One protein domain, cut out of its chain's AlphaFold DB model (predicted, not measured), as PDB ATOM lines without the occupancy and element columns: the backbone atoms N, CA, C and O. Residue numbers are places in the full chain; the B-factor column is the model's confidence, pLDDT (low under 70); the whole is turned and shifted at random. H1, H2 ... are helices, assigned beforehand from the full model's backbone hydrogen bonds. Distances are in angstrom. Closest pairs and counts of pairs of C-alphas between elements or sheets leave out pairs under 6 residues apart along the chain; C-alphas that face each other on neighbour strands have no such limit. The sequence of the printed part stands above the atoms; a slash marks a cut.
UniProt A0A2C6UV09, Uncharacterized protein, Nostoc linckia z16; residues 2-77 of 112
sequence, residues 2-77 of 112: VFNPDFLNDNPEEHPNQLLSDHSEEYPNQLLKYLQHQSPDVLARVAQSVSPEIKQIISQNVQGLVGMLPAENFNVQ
ATOM      1  N   VAL A   2     163.759 184.936 114.839       71.19
ATOM      2  CA  VAL A   2     164.402 183.791 114.163       71.19
ATOM      3  C   VAL A   2     164.057 182.515 114.936       71.19
ATOM      4  O   VAL A   2     164.005 182.551 116.164       71.19
ATOM      5  N   PHE A   3     163.768 181.420 114.230       74.44
ATOM      6  CA  PHE A   3     163.572 180.117 114.865       74.44
ATOM      7  C   PHE A   3     164.892 179.653 115.477       74.44
ATOM      8  O   PHE A   3     165.881 179.546 114.754       74.44
ATOM      9  N   ASN A   4     164.905 179.390 116.781       75.19
ATOM     10  CA  ASN A   4     166.047 178.781 117.452       75.19
ATOM     11  C   ASN A   4     165.720 177.307 117.739       75.19
ATOM     12  O   ASN A   4     164.909 177.083 118.623       75.19
ATOM     13  N   PRO A   5     166.267 176.314 117.023       69.50
ATOM     14  CA  PRO A   5     165.909 174.907 117.221       69.50
ATOM     15  C   PRO A   5     166.450 174.298 118.522       69.50
ATOM     16  O   PRO A   5     165.985 173.231 118.914       69.50
ATOM     17  N   ASP A   6     167.406 174.952 119.189       74.62
ATOM     18  CA  ASP A   6     168.156 174.372 120.310       74.62
ATOM     19  C   ASP A   6     167.273 173.984 121.507       74.62
ATOM     20  O   ASP A   6     167.576 173.014 122.194       74.62
ATOM     21  N   PHE A   7     166.126 174.648 121.706       68.94
ATOM     22  CA  PHE A   7     165.179 174.294 122.776       68.94
ATOM     23  C   PHE A   7     164.516 172.917 122.582       68.94
ATOM     24  O   PHE A   7     163.928 172.384 123.516       68.94
ATOM     25  N   LEU A   8     164.544 172.343 121.372       69.19
ATOM     26  CA  LEU A   8     164.041 170.985 121.115       69.19
ATOM     27  C   LEU A   8     165.036 169.904 121.553       69.19
ATOM     28  O   LEU A   8     164.675 168.732 121.608       69.19
ATOM     29  N   ASN A   9     166.283 170.299 121.807       63.66
ATOM     30  CA  ASN A   9     167.384 169.421 122.166       63.66
ATOM     31  C   ASN A   9     167.711 169.483 123.669       63.66
ATOM     32  O   ASN A   9     168.704 168.891 124.089       63.66
ATOM     33  N   ASP A  10     166.896 170.182 124.471       58.41
ATOM     34  CA  ASP A  10     167.011 170.142 125.929       58.41
ATOM     35  C   ASP A  10     166.763 168.705 126.400       58.41
ATOM     36  O   ASP A  10     165.678 168.136 126.243       58.41
ATOM     37  N   ASN A  11     167.821 168.089 126.928       52.56
ATOM     38  CA  ASN A  11     167.798 166.718 127.401       52.56
ATOM     39  C   ASN A  11     166.918 166.655 128.664       52.56
ATOM     40  O   ASN A  11     167.248 167.310 129.658       52.56
ATOM     41  N   PRO A  12     165.831 165.862 128.690       50.66
ATOM     42  CA  PRO A  12     164.947 165.791 129.855       50.66
ATOM     43  C   PRO A  12     165.652 165.296 131.131       50.66
ATOM     44  O   PRO A  12     165.120 165.478 132.223       50.66
ATOM     45  N   GLU A  13     166.850 164.709 131.020       52.34
ATOM     46  CA  GLU A  13     167.659 164.280 132.169       52.34
ATOM     47  C   GLU A  13     168.409 165.419 132.884       52.34
ATOM     48  O   GLU A  13     168.732 165.270 134.061       52.34
ATOM     49  N   GLU A  14     168.653 166.567 132.237       55.03
ATOM     50  CA  GLU A  14     169.270 167.730 132.905       55.03
ATOM     51  C   GLU A  14     168.227 168.580 133.655       55.03
ATOM     52  O   GLU A  14     168.546 169.242 134.646       55.03
ATOM     53  N   HIS A  15     166.952 168.489 133.251       51.00
ATOM     54  CA  HIS A  15     165.829 169.218 133.844       51.00
ATOM     55  C   HIS A  15     164.569 168.332 133.980       51.00
ATOM     56  O   HIS A  15     163.583 168.530 133.263       51.00
ATOM     57  N   PRO A  16     164.545 167.391 134.949       44.19
ATOM     58  CA  PRO A  16     163.505 166.357 135.082       44.19
ATOM     59  C   PRO A  16     162.079 166.877 135.342       44.19
ATOM     60  O   PRO A  16     161.122 166.111 135.277       44.19
ATOM     61  N   ASN A  17     161.904 168.177 135.589       45.75
ATOM     62  CA  ASN A  17     160.601 168.786 135.856       45.75
ATOM     63  C   ASN A  17     159.918 169.413 134.621       45.75
ATOM     64  O   ASN A  17     158.808 169.920 134.752       45.75
ATOM     65  N   GLN A  18     160.507 169.407 133.422       50.94
ATOM     66  CA  GLN A  18     159.962 170.209 132.308       50.94
ATOM     67  C   GLN A  18     158.837 169.562 131.489       50.94
ATOM     68  O   GLN A  18     158.113 170.281 130.806       50.94
ATOM     69  N   LEU A  19     158.642 168.241 131.551       50.56
ATOM     70  CA  LEU A  19     157.634 167.584 130.705       50.56
ATOM     71  C   LEU A  19     156.278 167.353 131.387       50.56
ATOM     72  O   LEU A  19     155.305 167.107 130.678       50.56
ATOM     73  N   LEU A  20     156.181 167.439 132.722       47.94
ATOM     74  CA  LEU A  20     154.951 167.082 133.454       47.94
ATOM     75  C   LEU A  20     154.618 167.967 134.678       47.94
ATOM     76  O   LEU A  20     153.698 167.629 135.420       47.94
ATOM     77  N   SER A  21     155.306 169.092 134.910       40.12
ATOM     78  CA  SER A  21     155.022 169.932 136.089       40.12
ATOM     79  C   SER A  21     153.969 171.001 135.814       40.12
ATOM     80  O   SER A  21     154.236 171.991 135.138       40.12
ATOM     81  N   ASP A  22     152.813 170.838 136.449       41.38
ATOM     82  CA  ASP A  22     151.780 171.848 136.713       41.38
ATOM     83  C   ASP A  22     152.271 172.940 137.699       41.38
ATOM     84  O   ASP A  22     151.664 173.229 138.729       41.38
ATOM     85  N   HIS A  23     153.442 173.521 137.431       39.19
ATOM     86  CA  HIS A  23     153.958 174.697 138.132       39.19
ATOM     87  C   HIS A  23     154.096 175.839 137.129       39.19
ATOM     88  O   HIS A  23     155.149 176.105 136.552       39.19
ATOM     89  N   SER A  24     152.950 176.483 136.916       47.91
ATOM     90  CA  SER A  24     152.820 177.889 136.549       47.91
ATOM     91  C   SER A  24     153.876 178.755 137.249       47.91
ATOM     92  O   SER A  24     154.087 178.591 138.449       47.91
ATOM     93  N   GLU A  25     154.432 179.716 136.504       45.94
ATOM     94  CA  GLU A  25     155.381 180.762 136.930       45.94
ATOM     95  C   GLU A  25     156.885 180.409 136.848       45.94
ATOM     96  O   GLU A  25     157.545 180.320 137.870       45.94
ATOM     97  N   GLU A  26     157.454 180.250 135.637       50.66
ATOM     98  CA  GLU A  26     158.696 180.984 135.250       50.66
ATOM     99  C   GLU A  26     159.235 180.674 133.847       50.66
ATOM    100  O   GLU A  26     159.934 181.512 133.276       50.66
ATOM    101  N   TYR A  27     158.889 179.542 133.226       53.34
ATOM    102  CA  TYR A  27     159.425 179.209 131.899       53.34
ATOM    103  C   TYR A  27     158.341 179.271 130.827       53.34
ATOM    104  O   TYR A  27     157.582 178.321 130.632       53.34
ATOM    105  N   PRO A  28     158.229 180.401 130.112       63.78
ATOM    106  CA  PRO A  28     157.268 180.517 129.038       63.78
ATOM    107  C   PRO A  28     157.631 179.528 127.935       63.78
ATOM    108  O   PRO A  28     158.754 179.551 127.436       63.78
ATOM    109  N   ASN A  29     156.661 178.708 127.527       75.69
ATOM    110  CA  ASN A  29     156.806 177.762 126.426       75.69
ATOM    111  C   ASN A  29     157.360 178.489 125.181       75.69
ATOM    112  O   ASN A  29     156.661 179.269 124.527       75.69
ATOM    113  N   GLN A  30     158.652 178.286 124.905       79.69
ATOM    114  CA  GLN A  30     159.388 179.047 123.894       79.69
ATOM    115  C   GLN A  30     158.892 178.720 122.485       79.69
ATOM    116  O   GLN A  30     158.807 179.616 121.644       79.69
ATOM    117  N   LEU A  31     158.473 177.470 122.256       80.00
ATOM    118  CA  LEU A  31     157.812 177.050 121.025       80.00
ATOM    119  C   LEU A  31     156.488 177.794 120.835       80.00
ATOM    120  O   LEU A  31     156.245 178.354 119.769       80.00
ATOM    121  N   LEU A  32     155.649 177.852 121.871       80.94
ATOM    122  CA  LEU A  32     154.371 178.560 121.823       80.94
ATOM    123  C   LEU A  32     154.581 180.052 121.547       80.94
ATOM    124  O   LEU A  32     153.916 180.612 120.677       80.94
ATOM    125  N   LYS A  33     155.555 180.681 122.216       82.88
ATOM    126  CA  LYS A  33     155.948 182.069 121.941       82.88
ATOM    127  C   LYS A  33     156.413 182.247 120.501       82.88
ATOM    128  O   LYS A  33     155.973 183.182 119.838       82.88
ATOM    129  N   TYR A  34     157.282 181.373 120.004       85.19
ATOM    130  CA  TYR A  34     157.751 181.424 118.624       85.19
ATOM    131  C   TYR A  34     156.581 181.337 117.635       85.19
ATOM    132  O   TYR A  34     156.499 182.177 116.736       85.19
ATOM    133  N   LEU A  35     155.658 180.386 117.835       84.88
ATOM    134  CA  LEU A  35     154.471 180.182 117.000       84.88
ATOM    135  C   LEU A  35     153.529 181.392 117.018       84.88
ATOM    136  O   LEU A  35     153.077 181.817 115.958       84.88
ATOM    137  N   GLN A  36     153.282 181.992 118.188       85.38
ATOM    138  CA  GLN A  36     152.441 183.188 118.335       85.38
ATOM    139  C   GLN A  36     152.986 184.417 117.588       85.38
ATOM    140  O   GLN A  36     152.209 185.277 117.185       85.38
ATOM    141  N   HIS A  37     154.306 184.504 117.390       89.25
ATOM    142  CA  HIS A  37     154.950 185.606 116.663       89.25
ATOM    143  C   HIS A  37     155.168 185.313 115.168       89.25
ATOM    144  O   HIS A  37     155.742 186.153 114.468       89.25
ATOM    145  N   GLN A  38     154.765 184.139 114.664       89.50
ATOM    146  CA  GLN A  38     154.843 183.845 113.232       89.50
ATOM    147  C   GLN A  38     153.724 184.540 112.461       89.50
ATOM    148  O   GLN A  38     152.614 184.722 112.961       89.50
ATOM    149  N   SER A  39     154.004 184.904 111.208       91.31
ATOM    150  CA  SER A  39     152.961 185.428 110.334       91.31
ATOM    151  C   SER A  39     151.974 184.319 109.935       91.31
ATOM    152  O   SER A  39     152.369 183.151 109.816       91.31
ATOM    153  N   PRO A  40     150.706 184.671 109.652       88.38
ATOM    154  CA  PRO A  40     149.722 183.723 109.135       88.38
ATOM    155  C   PRO A  40     150.208 182.975 107.886       88.38
ATOM    156  O   PRO A  40     149.949 181.784 107.750       88.38
ATOM    157  N   ASP A  41     150.974 183.641 107.016       91.56
ATOM    158  CA  ASP A  41     151.512 183.049 105.785       91.56
ATOM    159  C   ASP A  41     152.518 181.922 106.053       91.56
ATOM    160  O   ASP A  41     152.518 180.901 105.360       91.56
ATOM    161  N   VAL A  42     153.377 182.086 107.066       88.62
ATOM    162  CA  VAL A  42     154.354 181.060 107.463       88.62
ATOM    163  C   VAL A  42     153.625 179.845 108.029       88.62
ATOM    164  O   VAL A  42     153.895 178.719 107.612       88.62
ATOM    165  N   LEU A  43     152.652 180.072 108.913       87.31
ATOM    166  CA  LEU A  43     151.831 179.004 109.485       87.31
ATOM    167  C   LEU A  43     151.021 178.274 108.402       87.31
ATOM    168  O   LEU A  43     150.963 177.045 108.398       87.31
ATOM    169  N   ALA A  44     150.459 179.008 107.439       86.50
ATOM    170  CA  ALA A  44     149.727 178.441 106.312       86.50
ATOM    171  C   ALA A  44     150.626 177.572 105.424       86.50
ATOM    172  O   ALA A  44     150.223 176.477 105.032       86.50
ATOM    173  N   ARG A  45     151.861 178.008 105.145       88.38
ATOM    174  CA  ARG A  45     152.829 177.223 104.366       88.38
ATOM    175  C   ARG A  45     153.207 175.917 105.069       88.38
ATOM    176  O   ARG A  45     153.267 174.881 104.412       88.38
ATOM    177  N   VAL A  46     153.399 175.950 106.388       86.38
ATOM    178  CA  VAL A  46     153.642 174.743 107.201       86.38
ATOM    179  C   VAL A  46     152.421 173.820 107.183       86.38
ATOM    180  O   VAL A  46     152.554 172.628 106.943       86.38
ATOM    181  N   ALA A  47     151.206 174.347 107.347       82.94
ATOM    182  CA  ALA A  47     149.985 173.540 107.262       82.94
ATOM    183  C   ALA A  47     149.765 172.923 105.864       82.94
ATOM    184  O   ALA A  47     149.189 171.840 105.727       82.94
ATOM    185  N   GLN A  48     150.226 173.597 104.807       86.44
ATOM    186  CA  GLN A  48     150.158 173.111 103.428       86.44
ATOM    187  C   GLN A  48     151.196 172.027 103.121       86.44
ATOM    188  O   GLN A  48     150.909 171.170 102.289       86.44
ATOM    189  N   SER A  49     152.350 172.015 103.796       88.69
ATOM    190  CA  SER A  49     153.401 171.008 103.578       88.69
ATOM    191  C   SER A  49     153.075 169.629 104.164       88.69
ATOM    192  O   SER A  49     153.812 168.674 103.939       88.69
ATOM    193  N   VAL A  50     151.989 169.519 104.931       89.94
ATOM    194  CA  VAL A  50     151.550 168.279 105.579       89.94
ATOM    195  C   VAL A  50     150.645 167.476 104.640       89.94
ATOM    196  O   VAL A  50     149.718 168.032 104.037       89.94
ATOM    197  N   SER A  51     150.879 166.162 104.547       92.88
ATOM    198  CA  SER A  51     150.066 165.269 103.713       92.88
ATOM    199  C   SER A  51     148.615 165.159 104.224       92.88
ATOM    200  O   SER A  51     148.351 165.404 105.409       92.88
ATOM    201  N   PRO A  52     147.650 164.792 103.362       90.44
ATOM    202  CA  PRO A  52     146.258 164.587 103.768       90.44
ATOM    203  C   PRO A  52     146.090 163.573 104.910       90.44
ATOM    204  O   PRO A  52     145.303 163.802 105.828       90.44
ATOM    205  N   GLU A  53     146.866 162.491 104.899       93.19
ATOM    206  CA  GLU A  53     146.833 161.432 105.913       93.19
ATOM    207  C   GLU A  53     147.267 161.971 107.279       93.19
ATOM    208  O   GLU A  53     146.601 161.746 108.290       93.19
ATOM    209  N   ILE A  54     148.348 162.756 107.312       90.81
ATOM    210  CA  ILE A  54     148.839 163.366 108.550       90.81
ATOM    211  C   ILE A  54     147.849 164.419 109.071       90.81
ATOM    212  O   ILE A  54     147.615 164.491 110.276       90.81
ATOM    213  N   LYS A  55     147.189 165.190 108.193       87.88
ATOM    214  CA  LYS A  55     146.116 166.126 108.596       87.88
ATOM    215  C   LYS A  55     144.952 165.411 109.277       87.88
ATOM    216  O   LYS A  55     144.411 165.920 110.263       87.88
ATOM    217  N   GLN A  56     144.578 164.237 108.773       86.62
ATOM    218  CA  GLN A  56     143.536 163.415 109.377       86.62
ATOM    219  C   GLN A  56     143.959 162.912 110.763       86.62
ATOM    220  O   GLN A  56     143.181 163.032 111.706       86.62
ATOM    221  N   ILE A  57     145.195 162.426 110.911       90.75
ATOM    222  CA  ILE A  57     145.737 161.972 112.203       90.75
ATOM    223  C   ILE A  57     145.772 163.119 113.223       90.75
ATOM    224  O   ILE A  57     145.315 162.951 114.350       90.75
ATOM    225  N   ILE A  58     146.248 164.306 112.830       89.00
ATOM    226  CA  ILE A  58     146.261 165.490 113.706       89.00
ATOM    227  C   ILE A  58     144.838 165.847 114.142       89.00
ATOM    228  O   ILE A  58     144.602 166.106 115.319       89.00
ATOM    229  N   SER A  59     143.879 165.815 113.216       84.75
ATOM    230  CA  SER A  59     142.476 166.125 113.509       84.75
ATOM    231  C   SER A  59     141.860 165.120 114.487       84.75
ATOM    232  O   SER A  59     141.182 165.533 115.424       84.75
ATOM    233  N   GLN A  60     142.136 163.822 114.319       83.62
ATOM    234  CA  GLN A  60     141.704 162.777 115.254       83.62
ATOM    235  C   GLN A  60     142.337 162.951 116.639       83.62
ATOM    236  O   GLN A  60     141.636 162.857 117.642       83.62
ATOM    237  N   ASN A  61     143.631 163.276 116.709       83.69
ATOM    238  CA  ASN A  61     144.311 163.537 117.979       83.69
ATOM    239  C   ASN A  61     143.729 164.762 118.693       83.69
ATOM    240  O   ASN A  61     143.455 164.695 119.888       83.69
ATOM    241  N   VAL A  62     143.477 165.862 117.975       82.94
ATOM    242  CA  VAL A  62     142.833 167.056 118.545       82.94
ATOM    243  C   VAL A  62     141.415 166.736 119.017       82.94
ATOM    244  O   VAL A  62     141.052 167.124 120.119       82.94
ATOM    245  N   GLN A  63     140.626 165.992 118.238       75.25
ATOM    246  CA  GLN A  63     139.293 165.545 118.659       75.25
ATOM    247  C   GLN A  63     139.347 164.636 119.890       75.25
ATOM    248  O   GLN A  63     138.493 164.763 120.757       75.25
ATOM    249  N   GLY A  64     140.349 163.761 120.001       77.69
ATOM    250  CA  GLY A  64     140.568 162.932 121.186       77.69
ATOM    251  C   GLY A  64     140.927 163.761 122.419       77.69
ATOM    252  O   GLY A  64     140.355 163.552 123.485       77.69
ATOM    253  N   LEU A  65     141.811 164.752 122.263       79.81
ATOM    254  CA  LEU A  65     142.167 165.686 123.333       79.81
ATOM    255  C   LEU A  65     140.965 166.539 123.760       79.81
ATOM    256  O   LEU A  65     140.743 166.705 124.953       79.81
ATOM    257  N   VAL A  66     140.166 167.032 122.808       70.50
ATOM    258  CA  VAL A  66     138.972 167.856 123.070       70.50
ATOM    259  C   VAL A  66     137.790 167.023 123.599       70.50
ATOM    260  O   VAL A  66     136.994 167.501 124.401       70.50
ATOM    261  N   GLY A  67     137.668 165.764 123.180       65.81
ATOM    262  CA  GLY A  67     136.594 164.855 123.586       65.81
ATOM    263  C   GLY A  67     136.779 164.248 124.978       65.81
ATOM    264  O   GLY A  67     135.809 163.775 125.562       65.81
ATOM    265  N   MET A  68     137.999 164.283 125.521       66.56
ATOM    266  CA  MET A  68     138.318 163.838 126.884       66.56
ATOM    267  C   MET A  68     138.534 165.003 127.859       66.56
ATOM    268  O   MET A  68     139.089 164.801 128.939       66.56
ATOM    269  N   LEU A  69     138.132 166.224 127.493       65.50
ATOM    270  CA  LEU A  69     138.347 167.383 128.352       65.50
ATOM    271  C   LEU A  69     137.571 167.226 129.670       65.50
ATOM    272  O   LEU A  69     136.352 167.032 129.642       65.50
ATOM    273  N   PRO A  70     138.246 167.324 130.831       65.50
ATOM    274  CA  PRO A  70     137.574 167.273 132.118       65.50
ATOM    275  C   PRO A  70     136.633 168.474 132.249       65.50
ATOM    276  O   PRO A  70     137.042 169.620 132.053       65.50
ATOM    277  N   ALA A  71     135.372 168.212 132.602       67.50
ATOM    278  CA  ALA A  71     134.324 169.235 132.697       67.50
ATOM    279  C   ALA A  71     134.639 170.349 133.715       67.50
ATOM    280  O   ALA A  71     134.067 171.430 133.646       67.50
ATOM    281  N   GLU A  72     135.564 170.099 134.641       70.75
ATOM    282  CA  GLU A  72     136.013 171.047 135.665       70.75
ATOM    283  C   GLU A  72     136.813 172.224 135.078       70.75
ATOM    284  O   GLU A  72     136.747 173.331 135.607       70.75
ATOM    285  N   ASN A  73     137.516 172.014 133.957       74.12
ATOM    286  CA  ASN A  73     138.422 173.005 133.358       74.12
ATOM    287  C   ASN A  73     137.872 173.646 132.073       74.12
ATOM    288  O   ASN A  73     138.531 174.494 131.470       74.12
ATOM    289  N   PHE A  74     136.680 173.239 131.623       74.44
ATOM    290  CA  PHE A  74     136.116 173.654 130.340       74.44
ATOM    291  C   PHE A  74     134.629 173.966 130.452       74.44
ATOM    292  O   PHE A  74     133.867 173.263 131.107       74.44
ATOM    293  N   ASN A  75     134.194 175.015 129.752       74.38
ATOM    294  CA  ASN A  75     132.778 175.352 129.665       74.38
ATOM    295  C   ASN A  75     132.047 174.322 128.787       74.38
ATOM    296  O   ASN A  75     132.182 174.342 127.562       74.38
ATOM    297  N   VAL A  76     131.281 173.422 129.405       77.62
ATOM    298  CA  VAL A  76     130.477 172.412 128.703       77.62
ATOM    299  C   VAL A  76     129.099 172.987 128.376       77.62
ATOM    300  O   VAL A  76     128.324 173.312 129.273       77.62
ATOM    301  N   GLN A  77     128.761 173.069 127.088       82.31
ATOM    302  CA  GLN A  77     127.423 173.449 126.632       82.31
ATOM    303  C   GLN A  77     126.669 172.218 126.124       82.31
ATOM    304  O   GLN A  77     127.068 171.592 125.146       82.31
TER     305      GLN A  77
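AT A GLANCE: This is residues 2 to 77 of the 112 residues of an uncharacterized protein of Nostoc linckia z16 (UniProt A0A2C6UV09). The model is a loose, open C of four helices strung along the chain, with an empty middle and no helix touching another. H4 makes one arm of the C, H3 and H2 make its back, and H1 with the wide loop of residues 10 to 29, which leads from H1 back to H2, makes the other arm. The printed part has 76 residues with four named helices, in the order H1, H2, H3, H4, and no named strand; the class is all helix, with under half of the residues, 37 of 76, in named elements. The whole is loose, with a radius of gyration of the C-alphas of 16.1 A and spans of 37 by 37 by 23 A.

IN THESE COORDINATES: H1 is residues 5 to 9, beginning at C-alpha 5 at (165.909, 174.907, 117.221). H2 is residues 30 to 36, 9.8 A from first to last C-alpha. H3 is residues 40 to 48, 12.1 A long. H4, the longest helix, is residues 52 to 67, 22.1 A long, and ends at C-alpha 67 at (136.594, 164.855, 123.586).

HOW THE PARTS SIT: H1 and H2 are close but not clearly touching; their closest C-alphas, those of Phe 7 and Gln 30, are 7.6 A apart. H2 and H3 are only just apart, with their closest C-alphas at 8.1 A. H3 and H4 are also only just apart, at 8.5 A. H1 is apart from H3 and H4, and H2 is apart from H4. In H2, H3 and H4 every O i to N i+4 pair is within hydrogen-bond range; in H1 it is 0 of 1, beside 2 of 2 O i to N i+3 pairs.

THE WHOLE: The two C-alphas farthest apart are those of Glu 14 and Gln 77, at 42.7 A. The printed part has no cut. The link from H1 to H2, 20 residues, is long; those from H2 to H3 and from H3 to H4 are tight. Residues 11 to 17, 19 to 26 and 67 to 73 are among those that stand free. The mean pLDDT of the printed part is 72.9; residue 5, residues 7 to 28 and residues 67 to 71 are under 70.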